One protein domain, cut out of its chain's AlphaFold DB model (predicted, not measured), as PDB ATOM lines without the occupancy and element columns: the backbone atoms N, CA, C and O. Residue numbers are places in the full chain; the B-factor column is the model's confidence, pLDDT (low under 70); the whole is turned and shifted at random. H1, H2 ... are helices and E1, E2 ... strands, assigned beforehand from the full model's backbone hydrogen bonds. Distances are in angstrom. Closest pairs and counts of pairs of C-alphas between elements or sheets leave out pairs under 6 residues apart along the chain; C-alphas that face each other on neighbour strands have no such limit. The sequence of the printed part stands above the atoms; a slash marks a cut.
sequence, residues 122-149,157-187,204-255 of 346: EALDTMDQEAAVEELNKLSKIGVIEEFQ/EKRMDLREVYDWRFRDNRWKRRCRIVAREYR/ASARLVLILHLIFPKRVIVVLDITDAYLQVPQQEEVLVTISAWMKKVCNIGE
ATOM      1  N   GLU A 122      -4.859  26.922 -60.491       84.88
ATOM      2  CA  GLU A 122      -3.393  26.831 -60.580       84.88
ATOM      3  C   GLU A 122      -2.688  28.084 -60.022       84.88
ATOM      4  O   GLU A 122      -1.683  27.980 -59.318       84.88
ATOM      5  N   ALA A 123      -3.229  29.279 -60.293       85.00
ATOM      6  CA  ALA A 123      -2.691  30.527 -59.752       85.00
ATOM      7  C   ALA A 123      -2.973  30.657 -58.245       85.00
ATOM      8  O   ALA A 123      -2.127  31.148 -57.501       85.00
ATOM      9  N   LEU A 124      -4.141  30.187 -57.794       87.31
ATOM     10  CA  LEU A 124      -4.508  30.171 -56.381       87.31
ATOM     11  C   LEU A 124      -3.628  29.201 -55.577       87.31
ATOM     12  O   LEU A 124      -3.109  29.593 -54.538       87.31
ATOM     13  N   ASP A 125      -3.411  27.985 -56.087       83.56
ATOM     14  CA  ASP A 125      -2.531  26.976 -55.482       83.56
ATOM     15  C   ASP A 125      -1.079  27.473 -55.400       83.56
ATOM     16  O   ASP A 125      -0.452  27.362 -54.352       83.56
ATOM     17  N   THR A 126      -0.578  28.145 -56.445       86.94
ATOM     18  CA  THR A 126       0.743  28.804 -56.410       86.94
ATOM     19  C   THR A 126       0.835  29.837 -55.273       86.94
ATOM     20  O   THR A 126       1.797  29.823 -54.507       86.94
ATOM     21  N   MET A 127      -0.174  30.703 -55.108       88.75
ATOM     22  CA  MET A 127      -0.190  31.702 -54.024       88.75
ATOM     23  C   MET A 127      -0.373  31.083 -52.628       88.75
ATOM     24  O   MET A 127       0.116  31.641 -51.645       88.75
ATOM     25  N   ASP A 128      -1.078  29.956 -52.519       88.88
ATOM     26  CA  ASP A 128      -1.223  29.220 -51.261       88.88
ATOM     27  C   ASP A 128       0.086  28.509 -50.882       88.88
ATOM     28  O   ASP A 128       0.508  28.604 -49.727       88.88
ATOM     29  N   GLN A 129       0.801  27.923 -51.850       84.38
ATOM     30  CA  GLN A 129       2.153  27.396 -51.645       84.38
ATOM     31  C   GLN A 129       3.124  28.485 -51.153       84.38
ATOM     32  O   GLN A 129       3.814  28.277 -50.154       84.38
ATOM     33  N   GLU A 130       3.141  29.666 -51.784       87.50
ATOM     34  CA  GLU A 130       3.947  30.814 -51.331       87.50
ATOM     35  C   GLU A 130       3.597  31.235 -49.891       87.50
ATOM     36  O   GLU A 130       4.482  31.358 -49.040       87.50
ATOM     37  N   ALA A 131       2.305  31.403 -49.583       88.69
ATOM     38  CA  ALA A 131       1.844  31.849 -48.267       88.69
ATOM     39  C   ALA A 131       2.100  30.821 -47.146       88.69
ATOM     40  O   ALA A 131       2.249  31.192 -45.979       88.69
ATOM     41  N   ALA A 132       2.146  29.531 -47.478       86.56
ATOM     42  CA  ALA A 132       2.504  28.462 -46.551       86.56
ATOM     43  C   ALA A 132       4.005  28.440 -46.231       86.56
ATOM     44  O   ALA A 132       4.388  28.222 -45.081       86.56
ATOM     45  N   VAL A 133       4.851  28.706 -47.230       85.25
ATOM     46  CA  VAL A 133       6.304  28.845 -47.051       85.25
ATOM     47  C   VAL A 133       6.630  30.106 -46.243       85.25
ATOM     48  O   VAL A 133       7.499  30.051 -45.374       85.25
ATOM     49  N   GLU A 134       5.915  31.220 -46.446       88.38
ATOM     50  CA  GLU A 134       6.049  32.423 -45.603       88.38
ATOM     51  C   GLU A 134       5.720  32.110 -44.127       88.38
ATOM     52  O   GLU A 134       6.511  32.432 -43.238       88.38
ATOM     53  N   GLU A 135       4.607  31.416 -43.854       88.75
ATOM     54  CA  GLU A 135       4.194  31.074 -42.484       88.75
ATOM     55  C   GLU A 135       5.122  30.032 -41.824       88.75
ATOM     56  O   GLU A 135       5.466  30.200 -40.655       88.75
ATOM     57  N   LEU A 136       5.612  29.010 -42.545       84.50
ATOM     58  CA  LEU A 136       6.616  28.066 -42.017       84.50
ATOM     59  C   LEU A 136       7.906  28.777 -41.596       84.50
ATOM     60  O   LEU A 136       8.387  28.581 -40.479       84.50
ATOM     61  N   ASN A 137       8.442  29.638 -42.466       83.81
ATOM     62  CA  ASN A 137       9.646  30.411 -42.166       83.81
ATOM     63  C   ASN A 137       9.428  31.364 -40.980       83.81
ATOM     64  O   ASN A 137      10.319  31.517 -40.144       83.81
ATOM     65  N   LYS A 138       8.236  31.965 -40.854       87.06
ATOM     66  CA  LYS A 138       7.866  32.790 -39.694       87.06
ATOM     67  C   LYS A 138       7.832  31.969 -38.399       87.06
ATOM     68  O   LYS A 138       8.429  32.381 -37.409       87.06
ATOM     69  N   LEU A 139       7.167  30.811 -38.402       83.62
ATOM     70  CA  LEU A 139       7.036  29.946 -37.223       83.62
ATOM     71  C   LEU A 139       8.388  29.382 -36.767       83.62
ATOM     72  O   LEU A 139       8.672  29.391 -35.570       83.62
ATOM     73  N   SER A 140       9.250  28.964 -37.700       82.38
ATOM     74  CA  SER A 140      10.610  28.515 -37.376       82.38
ATOM     75  C   SER A 140      11.468  29.663 -36.830       82.38
ATOM     76  O   SER A 140      12.109  29.510 -35.793       82.38
ATOM     77  N   LYS A 141      11.400  30.862 -37.430       82.75
ATOM     78  CA  LYS A 141      12.118  32.055 -36.944       82.75
ATOM     79  C   LYS A 141      11.712  32.491 -35.527       82.75
ATOM     80  O   LYS A 141      12.529  33.082 -34.827       82.75
ATOM     81  N   ILE A 142      10.468  32.239 -35.116       79.56
ATOM     82  CA  ILE A 142       9.964  32.553 -33.765       79.56
ATOM     83  C   ILE A 142      10.295  31.426 -32.756       79.56
ATOM     84  O   ILE A 142      10.142  31.626 -31.555       79.56
ATOM     85  N   GLY A 143      10.794  30.267 -33.208       78.31
ATOM     86  CA  GLY A 143      11.072  29.105 -32.352       78.31
ATOM     87  C   GLY A 143       9.826  28.278 -32.005       78.31
ATOM     88  O   GLY A 143       9.802  27.589 -30.993       78.31
ATOM     89  N   VAL A 144       8.772  28.364 -32.825       81.12
ATOM     90  CA  VAL A 144       7.497  27.641 -32.623       81.12
ATOM     91  C   VAL A 144       7.560  26.220 -33.191       81.12
ATOM     92  O   VAL A 144       6.831  25.338 -32.744       81.12
ATOM     93  N   ILE A 145       8.410  26.004 -34.201       80.31
ATOM     94  CA  ILE A 145       8.653  24.704 -34.835       80.31
ATOM     95  C   ILE A 145      10.157  24.492 -35.042       80.31
ATOM     96  O   ILE A 145      10.857  25.390 -35.512       80.31
ATOM     97  N   GLU A 146      10.628  23.284 -34.740       77.00
ATOM     98  CA  GLU A 146      12.017  22.848 -34.916       77.00
ATOM     99  C   GLU A 146      12.075  21.461 -35.586       77.00
ATOM    100  O   GLU A 146      11.074  20.742 -35.665       77.00
ATOM    101  N   GLU A 147      13.245  21.072 -36.098       74.06
ATOM    102  CA  GLU A 147      13.452  19.754 -36.710       74.06
ATOM    103  C   GLU A 147      13.588  18.654 -35.651       74.06
ATOM    104  O   GLU A 147      14.624  18.537 -34.991       74.06
ATOM    105  N   PHE A 148      12.569  17.796 -35.530       72.94
ATOM    106  CA  PHE A 148      12.603  16.651 -34.618       72.94
ATOM    107  C   PHE A 148      13.755  15.687 -34.939       72.94
ATOM    108  O   PHE A 148      13.778  15.041 -35.988       72.94
ATOM    109  N   GLN A 149      14.687  15.556 -33.994       68.81
ATOM    110  CA  GLN A 149      15.823  14.645 -34.077       68.81
ATOM    111  C   GLN A 149      15.453  13.287 -33.468       68.81
ATOM    112  O   GLN A 149      15.352  13.163 -32.248       68.81
ATOM    113  N   GLU A 157       5.830  11.018 -27.112       71.62
ATOM    114  CA  GLU A 157       5.531  12.316 -27.713       71.62
ATOM    115  C   GLU A 157       4.115  12.370 -28.294       71.62
ATOM    116  O   GLU A 157       3.670  11.473 -29.022       71.62
ATOM    117  N   LYS A 158       3.412  13.473 -28.026       73.75
ATOM    118  CA  LYS A 158       2.045  13.696 -28.493       73.75
ATOM    119  C   LYS A 158       2.055  13.982 -29.995       73.75
ATOM    120  O   LYS A 158       2.534  15.024 -30.435       73.75
ATOM    121  N   ARG A 159       1.541  13.056 -30.808       75.69
ATOM    122  CA  ARG A 159       1.455  13.223 -32.271       75.69
ATOM    123  C   ARG A 159       0.139  13.886 -32.661       75.69
ATOM    124  O   ARG A 159      -0.916  13.444 -32.216       75.69
ATOM    125  N   MET A 160       0.203  14.923 -33.496       75.94
ATOM    126  CA  MET A 160      -0.969  15.705 -33.908       75.94
ATOM    127  C   MET A 160      -0.996  15.936 -35.423       75.94
ATOM    128  O   MET A 160       0.034  16.190 -36.054       75.94
ATOM    129  N   ASP A 161      -2.196  15.867 -36.001       75.75
ATOM    130  CA  ASP A 161      -2.415  16.115 -37.425       75.75
ATOM    131  C   ASP A 161      -2.309  17.610 -37.732       75.75
ATOM    132  O   ASP A 161      -2.846  18.455 -37.012       75.75
ATOM    133  N   LEU A 162      -1.647  17.948 -38.835       81.44
ATOM    134  CA  LEU A 162      -1.495  19.320 -39.304       81.44
ATOM    135  C   LEU A 162      -2.553  19.609 -40.373       81.44
ATOM    136  O   LEU A 162      -2.651  18.895 -41.369       81.44
ATOM    137  N   ARG A 163      -3.336  20.679 -40.188       83.19
ATOM    138  CA  ARG A 163      -4.209  21.226 -41.233       83.19
ATOM    139  C   ARG A 163      -3.750  22.614 -41.656       83.19
ATOM    140  O   ARG A 163      -3.673  23.537 -40.849       83.19
ATOM    141  N   GLU A 164      -3.553  22.753 -42.955       83.69
ATOM    142  CA  GLU A 164      -3.349  24.019 -43.645       83.69
ATOM    143  C   GLU A 164      -4.715  24.721 -43.818       83.69
ATOM    144  O   GLU A 164      -5.710  24.097 -44.208       83.69
ATOM    145  N   VAL A 165      -4.804  26.007 -43.468       87.44
ATOM    146  CA  VAL A 165      -6.030  26.814 -43.592       87.44
ATOM    147  C   VAL A 165      -5.707  28.123 -44.305       87.44
ATOM    148  O   VAL A 165      -5.069  29.005 -43.733       87.44
ATOM    149  N   TYR A 166      -6.180  28.250 -45.542       87.50
ATOM    150  CA  TYR A 166      -5.887  29.381 -46.417       87.50
ATOM    151  C   TYR A 166      -7.028  30.402 -46.450       87.50
ATOM    152  O   TYR A 166      -8.200  30.049 -46.576       87.50
ATOM    153  N   ASP A 167      -6.675  31.679 -46.332       89.12
ATOM    154  CA  ASP A 167      -7.593  32.803 -46.131       89.12
ATOM    155  C   ASP A 167      -7.081  34.047 -46.886       89.12
ATOM    156  O   ASP A 167      -5.885  34.176 -47.153       89.12
ATOM    157  N   TRP A 168      -7.965  34.980 -47.237       88.38
ATOM    158  CA  TRP A 168      -7.599  36.212 -47.939       88.38
ATOM    159  C   TRP A 168      -7.332  37.358 -46.957       88.38
ATOM    160  O   TRP A 168      -8.109  37.616 -46.035       88.38
ATOM    161  N   ARG A 169      -6.244  38.105 -47.176       85.25
ATOM    162  CA  ARG A 169      -5.953  39.341 -46.439       85.25
ATOM    163  C   ARG A 169      -5.512  40.460 -47.372       85.25
ATOM    164  O   ARG A 169      -4.622  40.281 -48.196       85.25
ATOM    165  N   PHE A 170      -6.109  41.632 -47.194       84.31
ATOM    166  CA  PHE A 170      -5.662  42.861 -47.835       84.31
ATOM    167  C   PHE A 170      -4.500  43.459 -47.023       84.31
ATOM    168  O   PHE A 170      -4.640  43.684 -45.821       84.31
ATOM    169  N   ARG A 171      -3.336  43.649 -47.654       83.56
ATOM    170  CA  ARG A 171      -2.113  44.255 -47.086       83.56
ATOM    171  C   ARG A 171      -1.330  44.936 -48.207       83.56
ATOM    172  O   ARG A 171      -1.353  44.468 -49.338       83.56
ATOM    173  N   ASP A 172      -0.613  46.016 -47.909       82.25
ATOM    174  CA  ASP A 172       0.187  46.774 -48.893       82.25
ATOM    175  C   ASP A 172      -0.636  47.251 -50.117       82.25
ATOM    176  O   ASP A 172      -0.150  47.246 -51.246       82.25
ATOM    177  N   ASN A 173      -1.914  47.599 -49.905       82.12
ATOM    178  CA  ASN A 173      -2.898  47.913 -50.953       82.12
ATOM    179  C   ASN A 173      -3.096  46.803 -52.015       82.12
ATOM    180  O   ASN A 173      -3.420  47.081 -53.170       82.12
ATOM    181  N   ARG A 174      -2.899  45.531 -51.639       87.50
ATOM    182  CA  ARG A 174      -3.166  44.360 -52.486       87.50
ATOM    183  C   ARG A 174      -3.760  43.196 -51.698       87.50
ATOM    184  O   ARG A 174      -3.555  43.055 -50.493       87.50
ATOM    185  N   TRP A 175      -4.463  42.315 -52.400       87.38
ATOM    186  CA  TRP A 175      -4.869  41.023 -51.855       87.38
ATOM    187  C   TRP A 175      -3.674  40.064 -51.810       87.38
ATOM    188  O   TRP A 175      -2.981  39.874 -52.809       87.38
ATOM    189  N   LYS A 176      -3.447  39.450 -50.648       89.62
ATOM    190  CA  LYS A 176      -2.515  38.337 -50.438       89.62
ATOM    191  C   LYS A 176      -3.277  37.132 -49.894       89.62
ATOM    192  O   LYS A 176      -4.228  37.291 -49.120       89.62
ATOM    193  N   ARG A 177      -2.821  35.931 -50.244       90.06
ATOM    194  CA  ARG A 177      -3.190  34.719 -49.512       90.06
ATOM    195  C   ARG A 177      -2.449  34.695 -48.177       90.06
ATOM    196  O   ARG A 177      -1.358  35.244 -48.047       90.06
ATOM    197  N   ARG A 178      -3.078  34.098 -47.172       88.81
ATOM    198  CA  ARG A 178      -2.515  33.844 -45.847       88.81
ATOM    199  C   ARG A 178      -2.758  32.383 -45.515       88.81
ATOM    200  O   ARG A 178      -3.913  31.992 -45.348       88.81
ATOM    201  N   CYS A 179      -1.687  31.617 -45.345       90.12
ATOM    202  CA  CYS A 179      -1.771  30.332 -44.669       90.12
ATOM    203  C   CYS A 179      -1.923  30.548 -43.153       90.12
ATOM    204  O   CYS A 179      -1.418  31.518 -42.585       90.12
ATOM    205  N   ARG A 180      -2.613  29.626 -42.489       87.94
ATOM    206  CA  ARG A 180      -2.444  29.320 -41.071       87.94
ATOM    207  C   ARG A 180      -2.162  27.831 -40.961       87.94
ATOM    208  O   ARG A 180      -2.920  27.021 -41.498       87.94
ATOM    209  N   ILE A 181      -1.117  27.480 -40.227       85.31
ATOM    210  CA  ILE A 181      -0.746  26.093 -39.955       85.31
ATOM    211  C   ILE A 181      -1.335  25.721 -38.596       85.31
ATOM    212  O   ILE A 181      -0.990  26.320 -37.581       85.31
ATOM    213  N   VAL A 182      -2.280  24.779 -38.585       83.56
ATOM    214  CA  VAL A 182      -3.065  24.435 -37.393       83.56
ATOM    215  C   VAL A 182      -2.839  22.974 -37.031       83.56
ATOM    216  O   VAL A 182      -3.365  22.078 -37.694       83.56
ATOM    217  N   ALA A 183      -2.093  22.731 -35.953       77.81
ATOM    218  CA  ALA A 183      -2.057  21.427 -35.301       77.81
ATOM    219  C   ALA A 183      -3.438  21.126 -34.691       77.81
ATOM    220  O   ALA A 183      -4.036  21.986 -34.040       77.81
ATOM    221  N   ARG A 184      -3.975  19.928 -34.926       67.94
ATOM    222  CA  ARG A 184      -5.323  19.532 -34.505       67.94
ATOM    223  C   ARG A 184      -5.277  18.425 -33.472       67.94
ATOM    224  O   ARG A 184      -4.845  17.312 -33.760       67.94
ATOM    225  N   GLU A 185      -5.814  18.716 -32.292       64.38
ATOM    226  CA  GLU A 185      -6.174  17.689 -31.320       64.38
ATOM    227  C   GLU A 185      -7.623  17.282 -31.596       64.38
ATOM    228  O   GLU A 185      -8.560  18.061 -31.403       64.38
ATOM    229  N   TYR A 186      -7.819  16.065 -32.103       53.75
ATOM    230  CA  TYR A 186      -9.148  15.464 -32.115       53.75
ATOM    231  C   TYR A 186      -9.573  15.240 -30.661       53.75
ATOM    232  O   TYR A 186      -8.851  14.594 -29.906       53.75
ATOM    233  N   ARG A 187     -10.734  15.781 -30.259       51.94
ATOM    234  CA  ARG A 187     -11.264  15.659 -28.888       51.94
ATOM    235  C   ARG A 187     -11.525  14.188 -28.537       51.94
ATOM    236  O   ARG A 187     -12.609  13.670 -28.787       51.94
ATOM    237  N   ALA A 204     -16.889  41.104 -19.182       66.00
ATOM    238  CA  ALA A 204     -17.113  42.006 -18.051       66.00
ATOM    239  C   ALA A 204     -15.885  42.892 -17.762       66.00
ATOM    240  O   ALA A 204     -16.033  44.095 -17.556       66.00
ATOM    241  N   SER A 205     -14.672  42.331 -17.826       66.00
ATOM    242  CA  SER A 205     -13.409  43.067 -17.672       66.00
ATOM    243  C   SER A 205     -13.253  44.155 -18.741       66.00
ATOM    244  O   SER A 205     -12.903  45.287 -18.414       66.00
ATOM    245  N   ALA A 206     -13.578  43.851 -20.002       69.44
ATOM    246  CA  ALA A 206     -13.548  44.828 -21.093       69.44
ATOM    247  C   ALA A 206     -14.568  45.969 -20.886       69.44
ATOM    248  O   ALA A 206     -14.228  47.143 -21.032       69.44
ATOM    249  N   ARG A 207     -15.802  45.643 -20.468       70.69
ATOM    250  CA  ARG A 207     -16.839  46.641 -20.134       70.69
ATOM    251  C   ARG A 207     -16.425  47.538 -18.960       70.69
ATOM    252  O   ARG A 207     -16.661  48.743 -19.007       70.69
ATOM    253  N   LEU A 208     -15.763  46.984 -17.941       75.50
ATOM    254  CA  LEU A 208     -15.284  47.743 -16.782       75.50
ATOM    255  C   LEU A 208     -14.255  48.820 -17.168       75.50
ATOM    256  O   LEU A 208     -14.316  49.928 -16.641       75.50
ATOM    257  N   VAL A 209     -13.353  48.541 -18.117       70.75
ATOM    258  CA  VAL A 209     -12.374  49.531 -18.613       70.75
ATOM    259  C   VAL A 209     -13.066  50.732 -19.270       70.75
ATOM    260  O   VAL A 209     -12.662  51.871 -19.033       70.75
ATOM    261  N   LEU A 210     -14.145  50.503 -20.028       76.31
ATOM    262  CA  LEU A 210     -14.948  51.577 -20.630       76.31
ATOM    263  C   LEU A 210     -15.650  52.429 -19.555       76.31
ATOM    264  O   LEU A 210     -15.582  53.654 -19.598       76.31
ATOM    265  N   ILE A 211     -16.255  51.791 -18.546       77.44
ATOM    266  CA  ILE A 211     -16.907  52.482 -17.418       77.44
ATOM    267  C   ILE A 211     -15.893  53.334 -16.632       77.44
ATOM    268  O   ILE A 211     -16.174  54.482 -16.291       77.44
ATOM    269  N   LEU A 212     -14.683  52.817 -16.395       70.50
ATOM    270  CA  LEU A 212     -13.615  53.554 -15.711       70.50
ATOM    271  C   LEU A 212     -13.134  54.784 -16.500       70.50
ATOM    272  O   LEU A 212     -12.750  55.776 -15.884       70.50
ATOM    273  N   HIS A 213     -13.173  54.761 -17.834       73.44
ATOM    274  CA  HIS A 213     -12.864  55.939 -18.653       73.44
ATOM    275  C   HIS A 213     -13.945  57.026 -18.531       73.44
ATOM    276  O   HIS A 213     -13.596  58.194 -18.362       73.44
ATOM    277  N   LEU A 214     -15.230  56.650 -18.500       72.94
ATOM    278  CA  LEU A 214     -16.343  57.586 -18.267       72.94
ATOM    279  C   LEU A 214     -16.267  58.252 -16.880       72.94
ATOM    280  O   LEU A 214     -16.502  59.450 -16.757       72.94
ATOM    281  N   ILE A 215     -15.896  57.495 -15.840       79.06
ATOM    282  CA  ILE A 215     -15.728  58.015 -14.468       79.06
ATOM    283  C   ILE A 215     -14.479  58.906 -14.344       79.06
ATOM    284  O   ILE A 215     -14.456  59.848 -13.551       79.06
ATOM    285  N   PHE A 216     -13.429  58.637 -15.125       72.94
ATOM    286  CA  PHE A 216     -12.159  59.364 -15.072       72.94
ATOM    287  C   PHE A 216     -11.795  60.000 -16.429       72.94
ATOM    288  O   PHE A 216     -10.786  59.614 -17.025       72.94
ATOM    289  N   PRO A 217     -12.516  61.045 -16.890       60.31
ATOM    290  CA  PRO A 217     -12.364  61.628 -18.234       60.31
ATOM    291  C   PRO A 217     -11.001  62.297 -18.508       60.31
ATOM    292  O   PRO A 217     -10.714  62.695 -19.633       60.31
ATOM    293  N   LYS A 218     -10.125  62.412 -17.500       64.25
ATOM    294  CA  LYS A 218      -8.714  62.820 -17.658       64.25
ATOM    295  C   LYS A 218      -7.773  61.645 -18.017       64.25
ATOM    296  O   LYS A 218      -6.569  61.859 -18.134       64.25
ATOM    297  N   ARG A 219      -8.280  60.410 -18.152       59.91
ATOM    298  CA  ARG A 219      -7.521  59.198 -18.528       59.91
ATOM    299  C   ARG A 219      -7.845  58.777 -19.962       59.91
ATOM    300  O   ARG A 219      -8.996  58.849 -20.374       59.91
ATOM    301  N   VAL A 220      -6.847  58.263 -20.678       66.94
ATOM    302  CA  VAL A 220      -6.970  57.745 -22.052       66.94
ATOM    303  C   VAL A 220      -6.927  56.214 -22.028       66.94
ATOM    304  O   VAL A 220      -6.129  55.639 -21.287       66.94
ATOM    305  N   ILE A 221      -7.763  55.554 -22.836       70.06
ATOM    306  CA  ILE A 221      -7.640  54.117 -23.126       70.06
ATOM    307  C   ILE A 221      -6.638  53.946 -24.271       70.06
ATOM    308  O   ILE A 221      -6.760  54.604 -25.301       70.06
ATOM    309  N   VAL A 222      -5.677  53.037 -24.109       64.19
ATOM    310  CA  VAL A 222      -4.777  52.603 -25.185       64.19
ATOM    311  C   VAL A 222      -5.012  51.118 -25.424       64.19
ATOM    312  O   VAL A 222      -4.952  50.323 -24.487       64.19
ATOM    313  N   VAL A 223      -5.283  50.757 -26.674       70.19
ATOM    314  CA  VAL A 223      -5.344  49.367 -27.136       70.19
ATOM    315  C   VAL A 223      -3.994  49.015 -27.750       70.19
ATOM    316  O   VAL A 223      -3.440  49.807 -28.508       70.19
ATOM    317  N   LEU A 224      -3.473  47.831 -27.432       70.44
ATOM    318  CA  LEU A 224      -2.277  47.262 -28.048       70.44
ATOM    319  C   LEU A 224      -2.611  45.836 -28.490       70.44
ATOM    320  O   LEU A 224      -3.031  45.028 -27.661       70.44
ATOM    321  N   ASP A 225      -2.435  45.537 -29.775       76.81
ATOM    322  CA  ASP A 225      -2.399  44.159 -30.268       76.81
ATOM    323  C   ASP A 225      -0.954  43.650 -30.176       76.81
ATOM    324  O   ASP A 225      -0.013  44.377 -30.507       76.81
ATOM    325  N   ILE A 226      -0.763  42.423 -29.690       75.12
ATOM    326  CA  ILE A 226       0.563  41.828 -29.481       75.12
ATOM    327  C   ILE A 226       0.674  40.613 -30.398       75.12
ATOM    328  O   ILE A 226       0.262  39.501 -30.065       75.12
ATOM    329  N   THR A 227       1.215  40.856 -31.592       73.50
ATOM    330  CA  THR A 227       1.369  39.851 -32.648       73.50
ATOM    331  C   THR A 227       2.130  38.622 -32.147       73.50
ATOM    332  O   THR A 227       3.163  38.748 -31.495       73.50
ATOM    333  N   ASP A 228       1.610  37.433 -32.467       76.31
ATOM    334  CA  ASP A 228       2.193  36.125 -32.140       76.31
ATOM    335  C   ASP A 228       2.466  35.872 -30.630       76.31
ATOM    336  O   ASP A 228       3.158  34.917 -30.283       76.31
ATOM    337  N   ALA A 229       1.873  36.655 -29.712       75.75
ATOM    338  CA  ALA A 229       2.126  36.576 -28.263       75.75
ATOM    339  C   ALA A 229       1.967  35.168 -27.660       75.75
ATOM    340  O   ALA A 229       2.791  34.742 -26.855       75.75
ATOM    341  N   TYR A 230       0.928  34.429 -28.059       71.88
ATOM    342  CA  TYR A 230       0.681  33.070 -27.562       71.88
ATOM    343  C   TYR A 230       1.692  32.038 -28.079       71.88
ATOM    344  O   TYR A 230       1.902  31.022 -27.424       71.88
ATOM    345  N   LEU A 231       2.338  32.302 -29.219       78.00
ATOM    346  CA  LEU A 231       3.335  31.407 -29.813       78.00
ATOM    347  C   LEU A 231       4.700  31.505 -29.113       78.00
ATOM    348  O   LEU A 231       5.513  30.599 -29.233       78.00
ATOM    349  N   GLN A 232       4.933  32.586 -28.362       73.31
ATOM    350  CA  GLN A 232       6.144  32.808 -27.561       73.31
ATOM    351  C   GLN A 232       6.014  32.262 -26.125       73.31
ATOM    352  O   GLN A 232       6.942  32.381 -25.325       73.31
ATOM    353  N   VAL A 233       4.863  31.679 -25.764       75.69
ATOM    354  CA  VAL A 233       4.652  31.054 -24.451       75.69
ATOM    355  C   VAL A 233       5.201  29.620 -24.484       75.69
ATOM    356  O   VAL A 233       4.759  28.838 -25.330       75.69
ATOM    357  N   PRO A 234       6.108  29.229 -23.565       71.06
ATOM    358  CA  PRO A 234       6.577  27.850 -23.465       71.06
ATOM    359  C   PRO A 234       5.414  26.879 -23.235       71.06
ATOM    360  O   PRO A 234       4.629  27.051 -22.299       71.06
ATOM    361  N   GLN A 235       5.311  25.865 -24.092       71.25
ATOM    362  CA  GLN A 235       4.287  24.825 -23.993       71.25
ATOM    363  C   GLN A 235       4.616  23.835 -22.865       71.25
ATOM    364  O   GLN A 235       5.771  23.695 -22.464       71.25
ATOM    365  N   GLN A 236       3.592  23.165 -22.326       69.81
ATOM    366  CA  GLN A 236       3.759  22.174 -21.250       69.81
ATOM    367  C   GLN A 236       4.043  20.756 -21.772       69.81
ATOM    368  O   GLN A 236       4.642  19.955 -21.061       69.81
ATOM    369  N   GLU A 237       3.615  20.457 -23.000       70.31
ATOM    370  CA  GLU A 237       3.796  19.172 -23.681       70.31
ATOM    371  C   GLU A 237       4.566  19.402 -24.989       70.31
ATOM    372  O   GLU A 237       4.252  20.333 -25.735       70.31
ATOM    373  N   GLU A 238       5.543  18.547 -25.296       70.44
ATOM    374  CA  GLU A 238       6.173  18.517 -26.620       70.44
ATOM    375  C   GLU A 238       5.274  17.768 -27.614       70.44
ATOM    376  O   GLU A 238       4.812  16.649 -27.358       70.44
ATOM    377  N   VAL A 239       5.017  18.398 -28.764       76.25
ATOM    378  CA  VAL A 239       4.074  17.922 -29.784       76.25
ATOM    379  C   VAL A 239       4.795  17.693 -31.106       76.25
ATOM    380  O   VAL A 239       5.415  18.601 -31.655       76.25
ATOM    381  N   LEU A 240       4.644  16.495 -31.675       76.75
ATOM    382  CA  LEU A 240       5.152  16.168 -33.005       76.75
ATOM    383  C   LEU A 240       4.052  16.328 -34.056       76.75
ATOM    384  O   LEU A 240       3.083  15.564 -34.092       76.75
ATOM    385  N   VAL A 241       4.237  17.295 -34.953       77.06
ATOM    386  CA  VAL A 241       3.363  17.525 -36.112       77.06
ATOM    387  C   VAL A 241       3.969  16.948 -37.389       77.06
ATOM    388  O   VAL A 241       5.154  17.119 -37.676       77.06
ATOM    389  N   THR A 242       3.149  16.283 -38.204       75.31
ATOM    390  CA  THR A 242       3.597  15.785 -39.514       75.31
ATOM    391  C   THR A 242       3.398  16.862 -40.579       75.31
ATOM    392  O   THR A 242       2.293  17.060 -41.072       75.31
ATOM    393  N   ILE A 243       4.481  17.554 -40.940       73.12
ATOM    394  CA  ILE A 243       4.496  18.545 -42.029       73.12
ATOM    395  C   ILE A 243       4.344  17.851 -43.393       73.12
ATOM    396  O   ILE A 243       5.019  16.851 -43.664       73.12
ATOM    397  N   SER A 244       3.492  18.418 -44.254       71.56
ATOM    398  CA  SER A 244       3.211  17.961 -45.620       71.56
ATOM    399  C   SER A 244       4.488  17.719 -46.438       71.56
ATOM    400  O   SER A 244       5.419  18.525 -46.439       71.56
ATOM    401  N   ALA A 245       4.535  16.614 -47.189       67.94
ATOM    402  CA  ALA A 245       5.745  16.195 -47.910       67.94
ATOM    403  C   ALA A 245       6.239  17.221 -48.952       67.94
ATOM    404  O   ALA A 245       7.439  17.303 -49.218       67.94
ATOM    405  N   TRP A 246       5.332  18.021 -49.521       71.81
ATOM    406  CA  TRP A 246       5.677  19.090 -50.458       71.81
ATOM    407  C   TRP A 246       6.354  20.277 -49.748       71.81
ATOM    408  O   TRP A 246       7.393  20.739 -50.212       71.81
ATOM    409  N   MET A 247       5.852  20.697 -48.578       67.88
ATOM    410  CA  MET A 247       6.441  21.770 -47.760       67.88
ATOM    411  C   MET A 247       7.892  21.462 -47.385       67.88
ATOM    412  O   MET A 247       8.762  22.314 -47.559       67.88
ATOM    413  N   LYS A 248       8.167  20.226 -46.932       63.44
ATOM    414  CA  LYS A 248       9.530  19.772 -46.595       63.44
ATOM    415  C   LYS A 248      10.496  19.956 -47.770       63.44
ATOM    416  O   LYS A 248      11.595  20.465 -47.587       63.44
ATOM    417  N   LYS A 249      10.048  19.604 -48.982       60.69
ATOM    418  CA  LYS A 249      10.825  19.729 -50.223       60.69
ATOM    419  C   LYS A 249      11.068  21.184 -50.648       60.69
ATOM    420  O   LYS A 249      12.087  21.452 -51.272       60.69
ATOM    421  N   VAL A 250      10.150  22.107 -50.356       61.34
ATOM    422  CA  VAL A 250      10.290  23.529 -50.733       61.34
ATOM    423  C   VAL A 250      11.117  24.319 -49.713       61.34
ATOM    424  O   VAL A 250      11.862  25.213 -50.098       61.34
ATOM    425  N   CYS A 251      11.030  23.979 -48.426       53.34
ATOM    426  CA  CYS A 251      11.705  24.717 -47.350       53.34
ATOM    427  C   CYS A 251      13.133  24.216 -47.038       53.34
ATOM    428  O   CYS A 251      13.758  24.733 -46.119       53.34
ATOM    429  N   ASN A 252      13.630  23.203 -47.759       51.28
ATOM    430  CA  ASN A 252      14.942  22.554 -47.566       51.28
ATOM    431  C   ASN A 252      15.223  22.027 -46.137       51.28
ATOM    432  O   ASN A 252      16.375  21.848 -45.742       51.28
ATOM    433  N   ILE A 253      14.155  21.751 -45.383       46.06
ATOM    434  CA  ILE A 253      14.172  21.227 -44.010       46.06
ATOM    435  C   ILE A 253      14.812  19.827 -44.034       46.06
ATOM    436  O   ILE A 253      14.210  18.886 -44.563       46.06
ATOM    437  N   GLY A 254      16.028  19.707 -43.491       38.72
ATOM    438  CA  GLY A 254      16.846  18.487 -43.468       38.72
ATOM    439  C   GLY A 254      18.162  18.497 -44.273       38.72
ATOM    440  O   GLY A 254      18.963  17.584 -44.085       38.72
ATOM    441  N   GLU A 255      18.441  19.494 -45.124       29.36
ATOM    442  CA  GLU A 255      19.749  19.651 -45.801       29.36
ATOM    443  C   GLU A 255      20.248  21.094 -45.646       29.36
ATOM    444  O   GLU A 255      19.695  22.015 -46.248       29.36
TER     445      GLU A 255
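Overview. This is residues 122 to 149, 157 to 187 and 204 to 255 of the 346 residues of the protein "Hypothetical protein" of Symbiodinium necroappetens (UniProt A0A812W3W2). A long, twisted hairpin of two strands, E1 and E2, has the longest helix, H1, packed slantwise over one face, while the short strand E3 joins the sheet beside the first residues of E1. A second helix, H2, lies far off from this body, and residues 214 to 220 and 222 to 227 stick out on the way back to the short helix H3. The printed part has 111 residues, with four named helices and three named strands in the order H1, E1, E2, H2, H3, E3, H4; the sheet runs E2, E1, E3 and is mixed. The class is mixed, helices and strands; the whole is only just loose, close to extended, with a radius of gyration of the C-alphas of 19.4 A and spans of 60 by 40 by 28 A.

Along the chain. H1, residues 122 to 142, begins with C-alpha 122 at (-3.393, 26.831, -60.580) and is 30.5 A long. E1, residues 158 to 171, is 36.0 A long and bends by 63 degrees at residue 168. E2, residues 174 to 184, is 30.7 A long. H2, residues 204 to 215, is 16.5 A long and ends with C-alpha 215 at (-15.728, 58.015, -14.468). H3 is residues 229 to 232, E3 residues 239 to 241. H4, residues 245 to 250, ends with C-alpha 250 at (10.290, 23.529, -50.733).

Arrangement. H1 is on the sheet at a height of 5.3 A, over E2; their lines stand at 59.8 degrees on the local plane, only just slantwise to the strands. The closest C-alphas of H1 and E2 are those of Ala 132 and Cys 179, 5.0 A apart. E1 and E2 form an antiparallel hairpin, with N 165 and O 180 within hydrogen-bond range at 2.9 A. E1 is parallel to E3, with N 240 and O 158 at 2.9 A; this pairing is staggered, E1 using residues 158 to 160 for E3 and 161 to 171 for E2. The sheet is only just strongly twisted, its C-alphas up to 4.1 A off the best plane. H1 and H4 only just touch, with 3 pairs of C-alphas within 8 A, through residues 132 to 133 of H1 alone; the closest C-alphas are those of Val 133 and Met 247, 7.1 A apart, and the lines are about perpendicular at 80 degrees. H3 is close but not clearly touching H1, the closest C-alphas being those of Ile 142 and Gln 232, 7.3 A apart. H2 touches no helix and is not on the sheet. Every O i to N i+4 pair is within hydrogen-bond range in H1 and H4, and 7 of 8 are in H2; H3 is too short for such a pair.

Size, cuts and confidence. The C-alphas of Ile 215 and Glu 255, the two farthest apart, are 60.9 A apart. Residues 150 to 156 and 188 to 203 are not printed, with C-alpha gaps of 12.3 A and 29.1 A. The link from H2 to H3 is long, 13 residues. Mean pLDDT of the printed part is 75.6; 24 residues are under 70, among them 184 to 187, 204 to 206, 217 to 220 and 247 to 255.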